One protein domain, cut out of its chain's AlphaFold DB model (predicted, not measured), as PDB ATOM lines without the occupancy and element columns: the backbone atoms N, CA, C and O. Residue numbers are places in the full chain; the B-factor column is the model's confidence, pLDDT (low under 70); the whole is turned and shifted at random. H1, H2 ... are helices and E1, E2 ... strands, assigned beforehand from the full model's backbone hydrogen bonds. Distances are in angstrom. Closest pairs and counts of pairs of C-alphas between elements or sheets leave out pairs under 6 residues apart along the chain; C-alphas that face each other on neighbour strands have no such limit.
ATOM      1  N   MET A   1     148.342 125.356 150.905       64.06
ATOM      2  CA  MET A   1     149.310 124.500 151.633       64.06
ATOM      3  C   MET A   1     150.039 125.322 152.703       64.06
ATOM      4  O   MET A   1     150.435 126.439 152.380       64.06
ATOM      5  N   PRO A   2     150.205 124.830 153.947       68.88
ATOM      6  CA  PRO A   2     150.890 125.562 155.024       68.88
ATOM      7  C   PRO A   2     152.364 125.881 154.708       68.88
ATOM      8  O   PRO A   2     153.044 125.093 154.050       68.88
ATOM      9  N   SER A   3     152.883 127.004 155.222       74.44
ATOM     10  CA  SER A   3     154.256 127.483 154.959       74.44
ATOM     11  C   SER A   3     155.347 126.488 155.371       74.44
ATOM     12  O   SER A   3     156.318 126.299 154.644       74.44
ATOM     13  N   ILE A   4     155.164 125.798 156.501       77.00
ATOM     14  CA  ILE A   4     156.131 124.817 157.010       77.00
ATOM     15  C   ILE A   4     156.267 123.588 156.104       77.00
ATOM     16  O   ILE A   4     157.364 123.054 155.955       77.00
ATOM     17  N   LEU A   5     155.173 123.149 155.475       77.88
ATOM     18  CA  LEU A   5     155.200 122.009 154.562       77.88
ATOM     19  C   LEU A   5     155.908 122.382 153.259       77.88
ATOM     20  O   LEU A   5     156.745 121.623 152.787       77.88
ATOM     21  N   ARG A   6     155.644 123.584 152.732       85.56
ATOM     22  CA  ARG A   6     156.365 124.107 151.563       85.56
ATOM     23  C   ARG A   6     157.870 124.166 151.802       85.56
ATOM     24  O   ARG A   6     158.627 123.711 150.956       85.56
ATOM     25  N   TYR A   7     158.292 124.641 152.976       87.50
ATOM     26  CA  TYR A   7     159.707 124.652 153.347       87.50
ATOM     27  C   TYR A   7     160.317 123.242 153.375       87.50
ATOM     28  O   TYR A   7     161.415 123.045 152.864       87.50
ATOM     29  N   LYS A   8     159.610 122.247 153.934       90.25
ATOM     30  CA  LYS A   8     160.083 120.853 153.939       90.25
ATOM     31  C   LYS A   8     160.227 120.288 152.525       90.25
ATOM     32  O   LYS A   8     161.287 119.758 152.210       90.25
ATOM     33  N   LEU A   9     159.215 120.474 151.674       94.31
ATOM     34  CA  LEU A   9     159.256 120.030 150.279       94.31
ATOM     35  C   LEU A   9     160.424 120.674 149.519       94.31
ATOM     36  O   LEU A   9     161.130 119.978 148.799       94.31
ATOM     37  N   ASP A  10     160.699 121.967 149.728       95.62
ATOM     38  CA  ASP A  10     161.858 122.631 149.111       95.62
ATOM     39  C   ASP A  10     163.176 121.948 149.499       95.62
ATOM     40  O   ASP A  10     164.042 121.737 148.648       95.62
ATOM     41  N   GLN A  11     163.344 121.585 150.774       95.81
ATOM     42  CA  GLN A  11     164.540 120.873 151.235       95.81
ATOM     43  C   GLN A  11     164.627 119.463 150.640       95.81
ATOM     44  O   GLN A  11     165.694 119.070 150.174       95.81
ATOM     45  N   GLU A  12     163.514 118.725 150.614       95.81
ATOM     46  CA  GLU A  12     163.431 117.379 150.029       95.81
ATOM     47  C   GLU A  12     163.804 117.390 148.541       95.81
ATOM     48  O   GLU A  12     164.669 116.620 148.119       95.81
ATOM     49  N   ILE A  13     163.225 118.309 147.763       96.88
ATOM     50  CA  ILE A  13     163.478 118.443 146.323       96.88
ATOM     51  C   ILE A  13     164.947 118.790 146.057       96.88
ATOM     52  O   ILE A  13     165.616 118.135 145.252       96.88
ATOM     53  N   ASN A  14     165.482 119.794 146.757       96.31
ATOM     54  CA  ASN A  14     166.875 120.207 146.586       96.31
ATOM     55  C   ASN A  14     167.856 119.097 146.989       96.31
ATOM     56  O   ASN A  14     168.863 118.882 146.307       96.31
ATOM     57  N   LEU A  15     167.564 118.364 148.070       96.75
ATOM     58  CA  LEU A  15     168.369 117.223 148.492       96.75
ATOM     59  C   LEU A  15     168.342 116.114 147.440       96.75
ATOM     60  O   LEU A  15     169.411 115.636 147.062       96.75
ATOM     61  N   ALA A  16     167.159 115.746 146.934       96.88
ATOM     62  CA  ALA A  16     166.992 114.705 145.922       96.88
ATOM     63  C   ALA A  16     167.827 114.997 144.666       96.88
ATOM     64  O   ALA A  16     168.503 114.108 144.145       96.88
ATOM     65  N   ILE A  17     167.862 116.255 144.224       96.31
ATOM     66  CA  ILE A  17     168.694 116.690 143.095       96.31
ATOM     67  C   ILE A  17     170.177 116.601 143.440       96.31
ATOM     68  O   ILE A  17     170.949 116.016 142.680       96.31
ATOM     69  N   LYS A  18     170.580 117.145 144.594       97.25
ATOM     70  CA  LYS A  18     171.984 117.190 145.023       97.25
ATOM     71  C   LYS A  18     172.604 115.797 145.132       97.25
ATOM     72  O   LYS A  18     173.753 115.614 144.740       97.25
ATOM     73  N   VAL A  19     171.858 114.822 145.653       97.75
ATOM     74  CA  VAL A  19     172.322 113.428 145.773       97.75
ATOM     75  C   VAL A  19     172.110 112.618 144.492       97.75
ATOM     76  O   VAL A  19     172.599 111.497 144.387       97.75
ATOM     77  N   GLY A  20     171.400 113.169 143.504       97.31
ATOM     78  CA  GLY A  20     171.088 112.480 142.259       97.31
ATOM     79  C   GLY A  20     170.141 111.295 142.453       97.31
ATOM     80  O   GLY A  20     170.365 110.242 141.855       97.31
ATOM     81  N   ALA A  21     169.113 111.459 143.289       97.88
ATOM     82  CA  ALA A  21     168.094 110.446 143.532       97.88
ATOM     83  C   ALA A  21     167.458 109.980 142.213       97.88
ATOM     84  O   ALA A  21     167.156 110.788 141.333       97.88
ATOM     85  N   THR A  22     167.262 108.665 142.080       97.94
ATOM     86  CA  THR A  22     166.685 108.054 140.866       97.94
ATOM     87  C   THR A  22     165.310 107.435 141.087       97.94
ATOM     88  O   THR A  22     164.576 107.202 140.128       97.94
ATOM     89  N   VAL A  23     164.939 107.210 142.343       97.38
ATOM     90  CA  VAL A  23     163.647 106.665 142.751       97.38
ATOM     91  C   VAL A  23     163.096 107.566 143.844       97.38
ATOM     92  O   VAL A  23     163.847 107.969 144.734       97.38
ATOM     93  N   ILE A  24     161.806 107.878 143.764       96.31
ATOM     94  CA  ILE A  24     161.061 108.527 144.840       96.31
ATOM     95  C   ILE A  24     159.990 107.564 145.344       96.31
ATOM     96  O   ILE A  24     159.222 107.021 144.555       96.31
ATOM     97  N   GLU A  25     159.949 107.353 146.654       96.19
ATOM     98  CA  GLU A  25     158.885 106.619 147.334       96.19
ATOM     99  C   GLU A  25     158.106 107.606 148.198       96.19
ATOM    100  O   GLU A  25     158.707 108.335 148.991       96.19
ATOM    101  N   TYR A  26     156.785 107.672 148.027       93.75
ATOM    102  CA  TYR A  26     155.956 108.557 148.841       93.75
ATOM    103  C   TYR A  26     154.493 108.112 148.902       93.75
ATOM    104  O   TYR A  26     154.068 107.223 148.167       93.75
ATOM    105  N   MET A  27     153.693 108.757 149.754       91.88
ATOM    106  CA  MET A  27     152.232 108.654 149.654       91.88
ATOM    107  C   MET A  27     151.755 109.409 148.399       91.88
ATOM    108  O   MET A  27     152.268 110.501 148.152       91.88
ATOM    109  N   PRO A  28     150.794 108.885 147.612       91.75
ATOM    110  CA  PRO A  28     150.352 109.509 146.362       91.75
ATOM    111  C   PRO A  28     149.972 110.993 146.492       91.75
ATOM    112  O   PRO A  28     150.418 111.818 145.692       91.75
ATOM    113  N   SER A  29     149.215 111.368 147.530       87.31
ATOM    114  CA  SER A  29     148.838 112.768 147.791       87.31
ATOM    115  C   SER A  29     150.052 113.684 148.008       87.31
ATOM    116  O   SER A  29     150.150 114.773 147.437       87.31
ATOM    117  N   PHE A  30     151.023 113.225 148.795       88.88
ATOM    118  CA  PHE A  30     152.273 113.934 149.048       88.88
ATOM    119  C   PHE A  30     153.199 113.948 147.831       88.88
ATOM    120  O   PHE A  30     153.927 114.919 147.617       88.88
ATOM    121  N   MET A  31     153.145 112.905 147.004       92.25
ATOM    122  CA  MET A  31     153.836 112.867 145.728       92.25
ATOM    123  C   MET A  31     153.324 113.999 144.839       92.25
ATOM    124  O   MET A  31     154.114 114.840 144.432       92.25
ATOM    125  N   LEU A  32     152.014 114.125 144.630       88.69
ATOM    126  CA  LEU A  32     151.451 115.239 143.857       88.69
ATOM    127  C   LEU A  32     151.918 116.611 144.375       88.69
ATOM    128  O   LEU A  32     152.368 117.443 143.586       88.69
ATOM    129  N   ALA A  33     151.913 116.809 145.698       89.38
ATOM    130  CA  ALA A  33     152.427 118.024 146.331       89.38
ATOM    131  C   ALA A  33     153.922 118.271 146.049       89.38
ATOM    132  O   ALA A  33     154.313 119.406 145.776       89.38
ATOM    133  N   TYR A  34     154.758 117.229 146.088       93.94
ATOM    134  CA  TYR A  34     156.186 117.308 145.770       93.94
ATOM    135  C   TYR A  34     156.420 117.773 144.326       93.94
ATOM    136  O   TYR A  34     157.197 118.699 144.093       93.94
ATOM    137  N   PHE A  35     155.727 117.178 143.349       93.69
ATOM    138  CA  PHE A  35     155.902 117.537 141.936       93.69
ATOM    139  C   PHE A  35     155.311 118.915 141.607       93.69
ATOM    140  O   PHE A  35     155.928 119.683 140.864       93.69
ATOM    141  N   GLU A  36     154.160 119.274 142.192       90.69
ATOM    142  CA  GLU A  36     153.611 120.628 142.064       90.69
ATOM    143  C   GLU A  36     154.585 121.655 142.652       90.69
ATOM    144  O   GLU A  36     154.878 122.660 142.001       90.69
ATOM    145  N   ARG A  37     155.159 121.372 143.831       94.19
ATOM    146  CA  ARG A  37     156.124 122.265 144.474       94.19
ATOM    147  C   ARG A  37     157.413 122.406 143.673       94.19
ATOM    148  O   ARG A  37     157.879 123.530 143.519       94.19
ATOM    149  N   ALA A  38     157.951 121.321 143.117       95.12
ATOM    150  CA  ALA A  38     159.126 121.373 142.244       95.12
ATOM    151  C   ALA A  38     158.907 122.336 141.069       95.12
ATOM    152  O   ALA A  38     159.733 123.215 140.821       95.12
ATOM    153  N   ARG A  39     157.738 122.257 140.424       93.75
ATOM    154  CA  ARG A  39     157.355 123.189 139.360       93.75
ATOM    155  C   ARG A  39     157.246 124.634 139.862       93.75
ATOM    156  O   ARG A  39     157.709 125.540 139.174       93.75
ATOM    157  N   GLU A  40     156.655 124.867 141.038       94.19
ATOM    158  CA  GLU A  40     156.550 126.208 141.643       94.19
ATOM    159  C   GLU A  40     157.921 126.862 141.890       94.19
ATOM    160  O   GLU A  40     158.038 128.079 141.761       94.19
ATOM    161  N   ILE A  41     158.948 126.077 142.232       95.44
ATOM    162  CA  ILE A  41     160.317 126.570 142.466       95.44
ATOM    163  C   ILE A  41     161.209 126.506 141.216       95.44
ATOM    164  O   ILE A  41     162.424 126.665 141.314       95.44
ATOM    165  N   GLY A  42     160.617 126.305 140.034       96.00
ATOM    166  CA  GLY A  42     161.321 126.359 138.750       96.00
ATOM    167  C   GLY A  42     162.134 125.109 138.408       96.00
ATOM    168  O   GLY A  42     163.014 125.171 137.553       96.00
ATOM    169  N   ILE A  43     161.855 123.977 139.053       95.31
ATOM    170  CA  ILE A  43     162.533 122.701 138.812       95.31
ATOM    171  C   ILE A  43     161.659 121.829 137.910       95.31
ATOM    172  O   ILE A  43     160.573 121.394 138.297       95.31
ATOM    173  N   ASP A  44     162.162 121.518 136.715       93.81
ATOM    174  CA  ASP A  44     161.576 120.485 135.859       93.81
ATOM    175  C   ASP A  44     162.108 119.112 136.286       93.81
ATOM    176  O   ASP A  44     163.273 118.784 136.056       93.81
ATOM    177  N   ILE A  45     161.250 118.288 136.898       92.69
ATOM    178  CA  ILE A  45     161.640 116.954 137.377       92.69
ATOM    179  C   ILE A  45     162.181 116.070 136.244       92.69
ATOM    180  O   ILE A  45     163.062 115.245 136.491       92.69
ATOM    181  N   ARG A  46     161.763 116.290 134.992       90.69
ATOM    182  CA  ARG A  46     162.260 115.536 133.827       90.69
ATOM    183  C   ARG A  46     163.733 115.812 133.515       90.69
ATOM    184  O   ARG A  46     164.358 115.038 132.800       90.69
ATOM    185  N   GLN A  47     164.286 116.903 134.044       92.75
ATOM    186  CA  GLN A  47     165.706 117.243 133.933       92.75
ATOM    187  C   GLN A  47     166.531 116.720 135.121       92.75
ATOM    188  O   GLN A  47     167.748 116.902 135.166       92.75
ATOM    189  N   THR A  48     165.888 116.073 136.095       95.00
ATOM    190  CA  THR A  48     166.561 115.423 137.226       95.00
ATOM    191  C   THR A  48     166.902 113.966 136.895       95.00
ATOM    192  O   THR A  48     166.636 113.481 135.799       95.00
ATOM    193  N   LYS A  49     167.499 113.238 137.848       96.94
ATOM    194  CA  LYS A  49     167.780 111.799 137.696       96.94
ATOM    195  C   LYS A  49     166.606 110.892 138.087       96.94
ATOM    196  O   LYS A  49     166.732 109.672 137.945       96.94
ATOM    197  N   LEU A  50     165.498 111.452 138.586       96.81
ATOM    198  CA  LEU A  50     164.314 110.681 138.967       96.81
ATOM    199  C   LEU A  50     163.731 109.967 137.745       96.81
ATOM    200  O   LEU A  50     163.495 110.577 136.708       96.81
ATOM    201  N   ARG A  51     163.517 108.657 137.884       95.69
ATOM    202  CA  ARG A  51     163.049 107.776 136.803       95.69
ATOM    203  C   ARG A  51     161.994 106.759 137.234       95.69
ATOM    204  O   ARG A  51     161.447 106.083 136.371       95.69
ATOM    205  N   ILE A  52     161.741 106.601 138.534       96.12
ATOM    206  CA  ILE A  52     160.696 105.724 139.077       96.12
ATOM    207  C   ILE A  52     160.009 106.418 140.258       96.12
ATOM    208  O   ILE A  52     160.685 106.954 141.140       96.12
ATOM    209  N   ALA A  53     158.679 106.346 140.291       96.88
ATOM    210  CA  ALA A  53     157.862 106.686 141.446       96.88
ATOM    211  C   ALA A  53     157.261 105.423 142.075       96.88
ATOM    212  O   ALA A  53     156.750 104.558 141.363       96.88
ATOM    213  N   ILE A  54     157.301 105.325 143.401       97.19
ATOM    214  CA  ILE A  54     156.676 104.250 144.173       97.19
ATOM    215  C   ILE A  54     155.685 104.869 145.152       97.19
ATOM    216  O   ILE A  54     156.027 105.761 145.927       97.19
ATOM    217  N   GLY A  55     154.449 104.396 145.097       95.75
ATOM    218  CA  GLY A  55     153.383 104.799 145.993       95.75
ATOM    219  C   GLY A  55     153.116 103.778 147.074       95.75
ATOM    220  O   GLY A  55     152.922 102.602 146.767       95.75
ATOM    221  N   ILE A  56     153.014 104.233 148.318       94.19
ATOM    222  CA  ILE A  56     152.630 103.391 149.449       94.19
ATOM    223  C   ILE A  56     151.701 104.143 150.401       94.19
ATOM    224  O   ILE A  56     151.775 105.359 150.538       94.19
ATOM    225  N   GLY A  57     150.825 103.414 151.090       91.31
ATOM    226  CA  GLY A  57     150.033 103.932 152.208       91.31
ATOM    227  C   GLY A  57     148.682 104.539 151.828       91.31
ATOM    228  O   GLY A  57     147.794 104.575 152.685       91.31
ATOM    229  N   GLU A  58     148.487 104.941 150.574       91.00
ATOM    230  CA  GLU A  58     147.187 105.348 150.027       91.00
ATOM    231  C   GLU A  58     146.959 104.672 148.666       91.00
ATOM    232  O   GLU A  58     147.922 104.461 147.918       91.00
ATOM    233  N   PRO A  59     145.708 104.310 148.336       91.94
ATOM    234  CA  PRO A  59     145.375 103.898 146.983       91.94
ATOM    235  C   PRO A  59     145.498 105.087 146.023       91.94
ATOM    236  O   PRO A  59     145.423 106.239 146.446       91.94
ATOM    237  N   TRP A  60     145.672 104.809 144.731       93.62
ATOM    238  CA  TRP A  60     145.717 105.851 143.707       93.62
ATOM    239  C   TRP A  60     145.070 105.371 142.419       93.62
ATOM    240  O   TRP A  60     145.325 104.238 141.998       93.62
ATOM    241  N   SER A  61     144.214 106.208 141.839       94.50
ATOM    242  CA  SER A  61     143.402 105.850 140.681       94.50
ATOM    243  C   SER A  61     144.270 105.538 139.458       94.50
ATOM    244  O   SER A  61     145.377 106.063 139.290       94.50
ATOM    245  N   GLU A  62     143.786 104.660 138.584       94.25
ATOM    246  CA  GLU A  62     144.491 104.322 137.349       94.25
ATOM    247  C   GLU A  62     144.549 105.536 136.415       94.25
ATOM    248  O   GLU A  62     145.562 105.751 135.745       94.25
ATOM    249  N   ALA A  63     143.515 106.381 136.415       95.50
ATOM    250  CA  ALA A  63     143.526 107.675 135.739       95.50
ATOM    251  C   ALA A  63     144.665 108.574 136.236       95.50
ATOM    252  O   ALA A  63     145.434 109.086 135.422       95.50
ATOM    253  N   ASN A  64     144.856 108.696 137.552       94.62
ATOM    254  CA  ASN A  64     145.968 109.468 138.098       94.62
ATOM    255  C   ASN A  64     147.335 108.885 137.714       94.62
ATOM    256  O   ASN A  64     148.225 109.634 137.313       94.62
ATOM    257  N   LYS A  65     147.502 107.557 137.758       94.50
ATOM    258  CA  LYS A  65     148.739 106.888 137.312       94.50
ATOM    259  C   LYS A  65     149.037 107.167 135.834       94.50
ATOM    260  O   LYS A  65     150.187 107.440 135.481       94.50
ATOM    261  N   ARG A  66     148.016 107.136 134.965       94.69
ATOM    262  CA  ARG A  66     148.137 107.494 133.537       94.69
ATOM    263  C   ARG A  66     148.534 108.961 133.360       94.69
ATOM    264  O   ARG A  66     149.483 109.239 132.628       94.69
ATOM    265  N   ASN A  67     147.866 109.873 134.064       94.25
ATOM    266  CA  ASN A  67     148.157 111.307 134.016       94.25
ATOM    267  C   ASN A  67     149.579 111.609 134.501       94.25
ATOM    268  O   ASN A  67     150.294 112.386 133.873       94.25
ATOM    269  N   PHE A  68     150.026 110.948 135.569       94.00
ATOM    270  CA  PHE A  68     151.382 111.078 136.093       94.00
ATOM    271  C   PHE A  68     152.437 110.646 135.073       94.00
ATOM    272  O   PHE A  68     153.400 111.375 134.826       94.00
ATOM    273  N   LEU A  69     152.235 109.491 134.431       94.06
ATOM    274  CA  LEU A  69     153.125 109.024 133.372       94.06
ATOM    275  C   LEU A  69     153.158 110.011 132.197       94.06
ATOM    276  O   LEU A  69     154.239 110.325 131.706       94.06
ATOM    277  N   ALA A  70     152.004 110.520 131.764       93.81
ATOM    278  CA  ALA A  70     151.921 111.487 130.671       93.81
ATOM    279  C   ALA A  70     152.613 112.818 131.016       93.81
ATOM    280  O   ALA A  70     153.315 113.392 130.184       93.81
ATOM    281  N   GLN A  71     152.446 113.296 132.249       92.12
ATOM    282  CA  GLN A  71     152.975 114.582 132.689       92.12
ATOM    283  C   GLN A  71     154.487 114.544 132.942       92.12
ATOM    284  O   GLN A  71     155.204 115.474 132.563       92.12
ATOM    285  N   TYR A  72     154.981 113.481 133.579       92.44
ATOM    286  CA  TYR A  72     156.362 113.410 134.063       92.44
ATOM    287  C   TYR A  72     157.236 112.406 133.308       92.44
ATOM    288  O   TYR A  72     158.440 112.368 133.541       92.44
ATOM    289  N   GLY A  73     156.668 111.595 132.410       92.00
ATOM    290  CA  GLY A  73     157.407 110.564 131.675       92.00
ATOM    291  C   GLY A  73     157.957 109.449 132.569       92.00
ATOM    292  O   GLY A  73     158.857 108.718 132.161       92.00
ATOM    293  N   MET A  74     157.441 109.329 133.794       93.62
ATOM    294  CA  MET A  74     157.960 108.437 134.824       93.62
ATOM    295  C   MET A  74     156.922 107.370 135.184       93.62
ATOM    296  O   MET A  74     155.781 107.719 135.493       93.62
TER     297      MET A  74
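This is residues 1 to 74 of the 271 residues of the protein "AMP-binding_C_2 domain-containing protein" of Deltaproteobacteria bacterium (UniProt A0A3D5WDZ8). Look for a small ribbon of two parallel strands, E1 and E2, with H2 in the middle of the domain, near the ribbon with its residues 28 to 34 and packed across H1 with its residues 34 to 38. H1, the longest helix, stands at one end of the domain and H3 at the other, H3 following E2 in the chain. You have 74 residues printed, with three named helices and two named strands in the order H1, E1, H2, E2, H3; the class is mostly helix, and E1, H2 and E2 form a strand-helix-strand unit, two parallel neighbour strands with a helix between them, whose crossover is right-handed. The whole is compact, with a radius of gyration of the C-alphas of 11.9 A, and rounded, with spans of 29 by 27 by 19 A.

Begin with H1, residues 3 to 19, and go on to H2, residues 28 to 40. They touch, with the C-alphas of Leu 9 and Tyr 34 closest at 6.1 A, and their lines stand about perpendicular at 81 degrees. H1 touches H2 with its residues 6 to 13 alone, and H2 touches H1 with its residues 34 to 38 alone. Between these helices find E1, residues 23 to 26, and after them E2, residues 52 to 56. The strands are parallel neighbours at 22 degrees; C-alphas 25 and 54 face each other at 4.5 A, and you will find N 54 and O 24 at 2.8 A and N 26 and O 54 at 2.9 A, within hydrogen-bond range. The closest C-alphas of H2 and E2 are those of Pro 28 and Gly 55, 5.6 A apart. Last comes H3, residues 62 to 72, near H2 with 6 pairs of C-alphas within 10 A and apart from H1 and E1. In H1, H2 and H3 every O i to N i+4 pair is within hydrogen-bond range.

Find C-alpha 3 at (154.256, 127.483, 154.959); from there H1 runs 24.7 A to C-alpha 19. E1, residues 23 to 26, covers 10.0 A, and H2 runs 18.4 A from C-alpha 28 at (150.352, 109.509, 146.362) to C-alpha 40. E2, residues 52 to 56, covers 13.3 A. H3 starts at C-alpha 62 and runs 15.3 A to C-alpha 72 at (156.362, 113.410, 134.063).

The two C-alphas farthest apart are those of Lys 18 and Ala 63, at 31.4 A. The printed part has no cut; it begins at the chain's first residue. The link from H2 to E2, with 11 residues, is long, and the other three are tight. Mean pLDDT of the printed part is 92.6, and residues 1 to 2 are under 70.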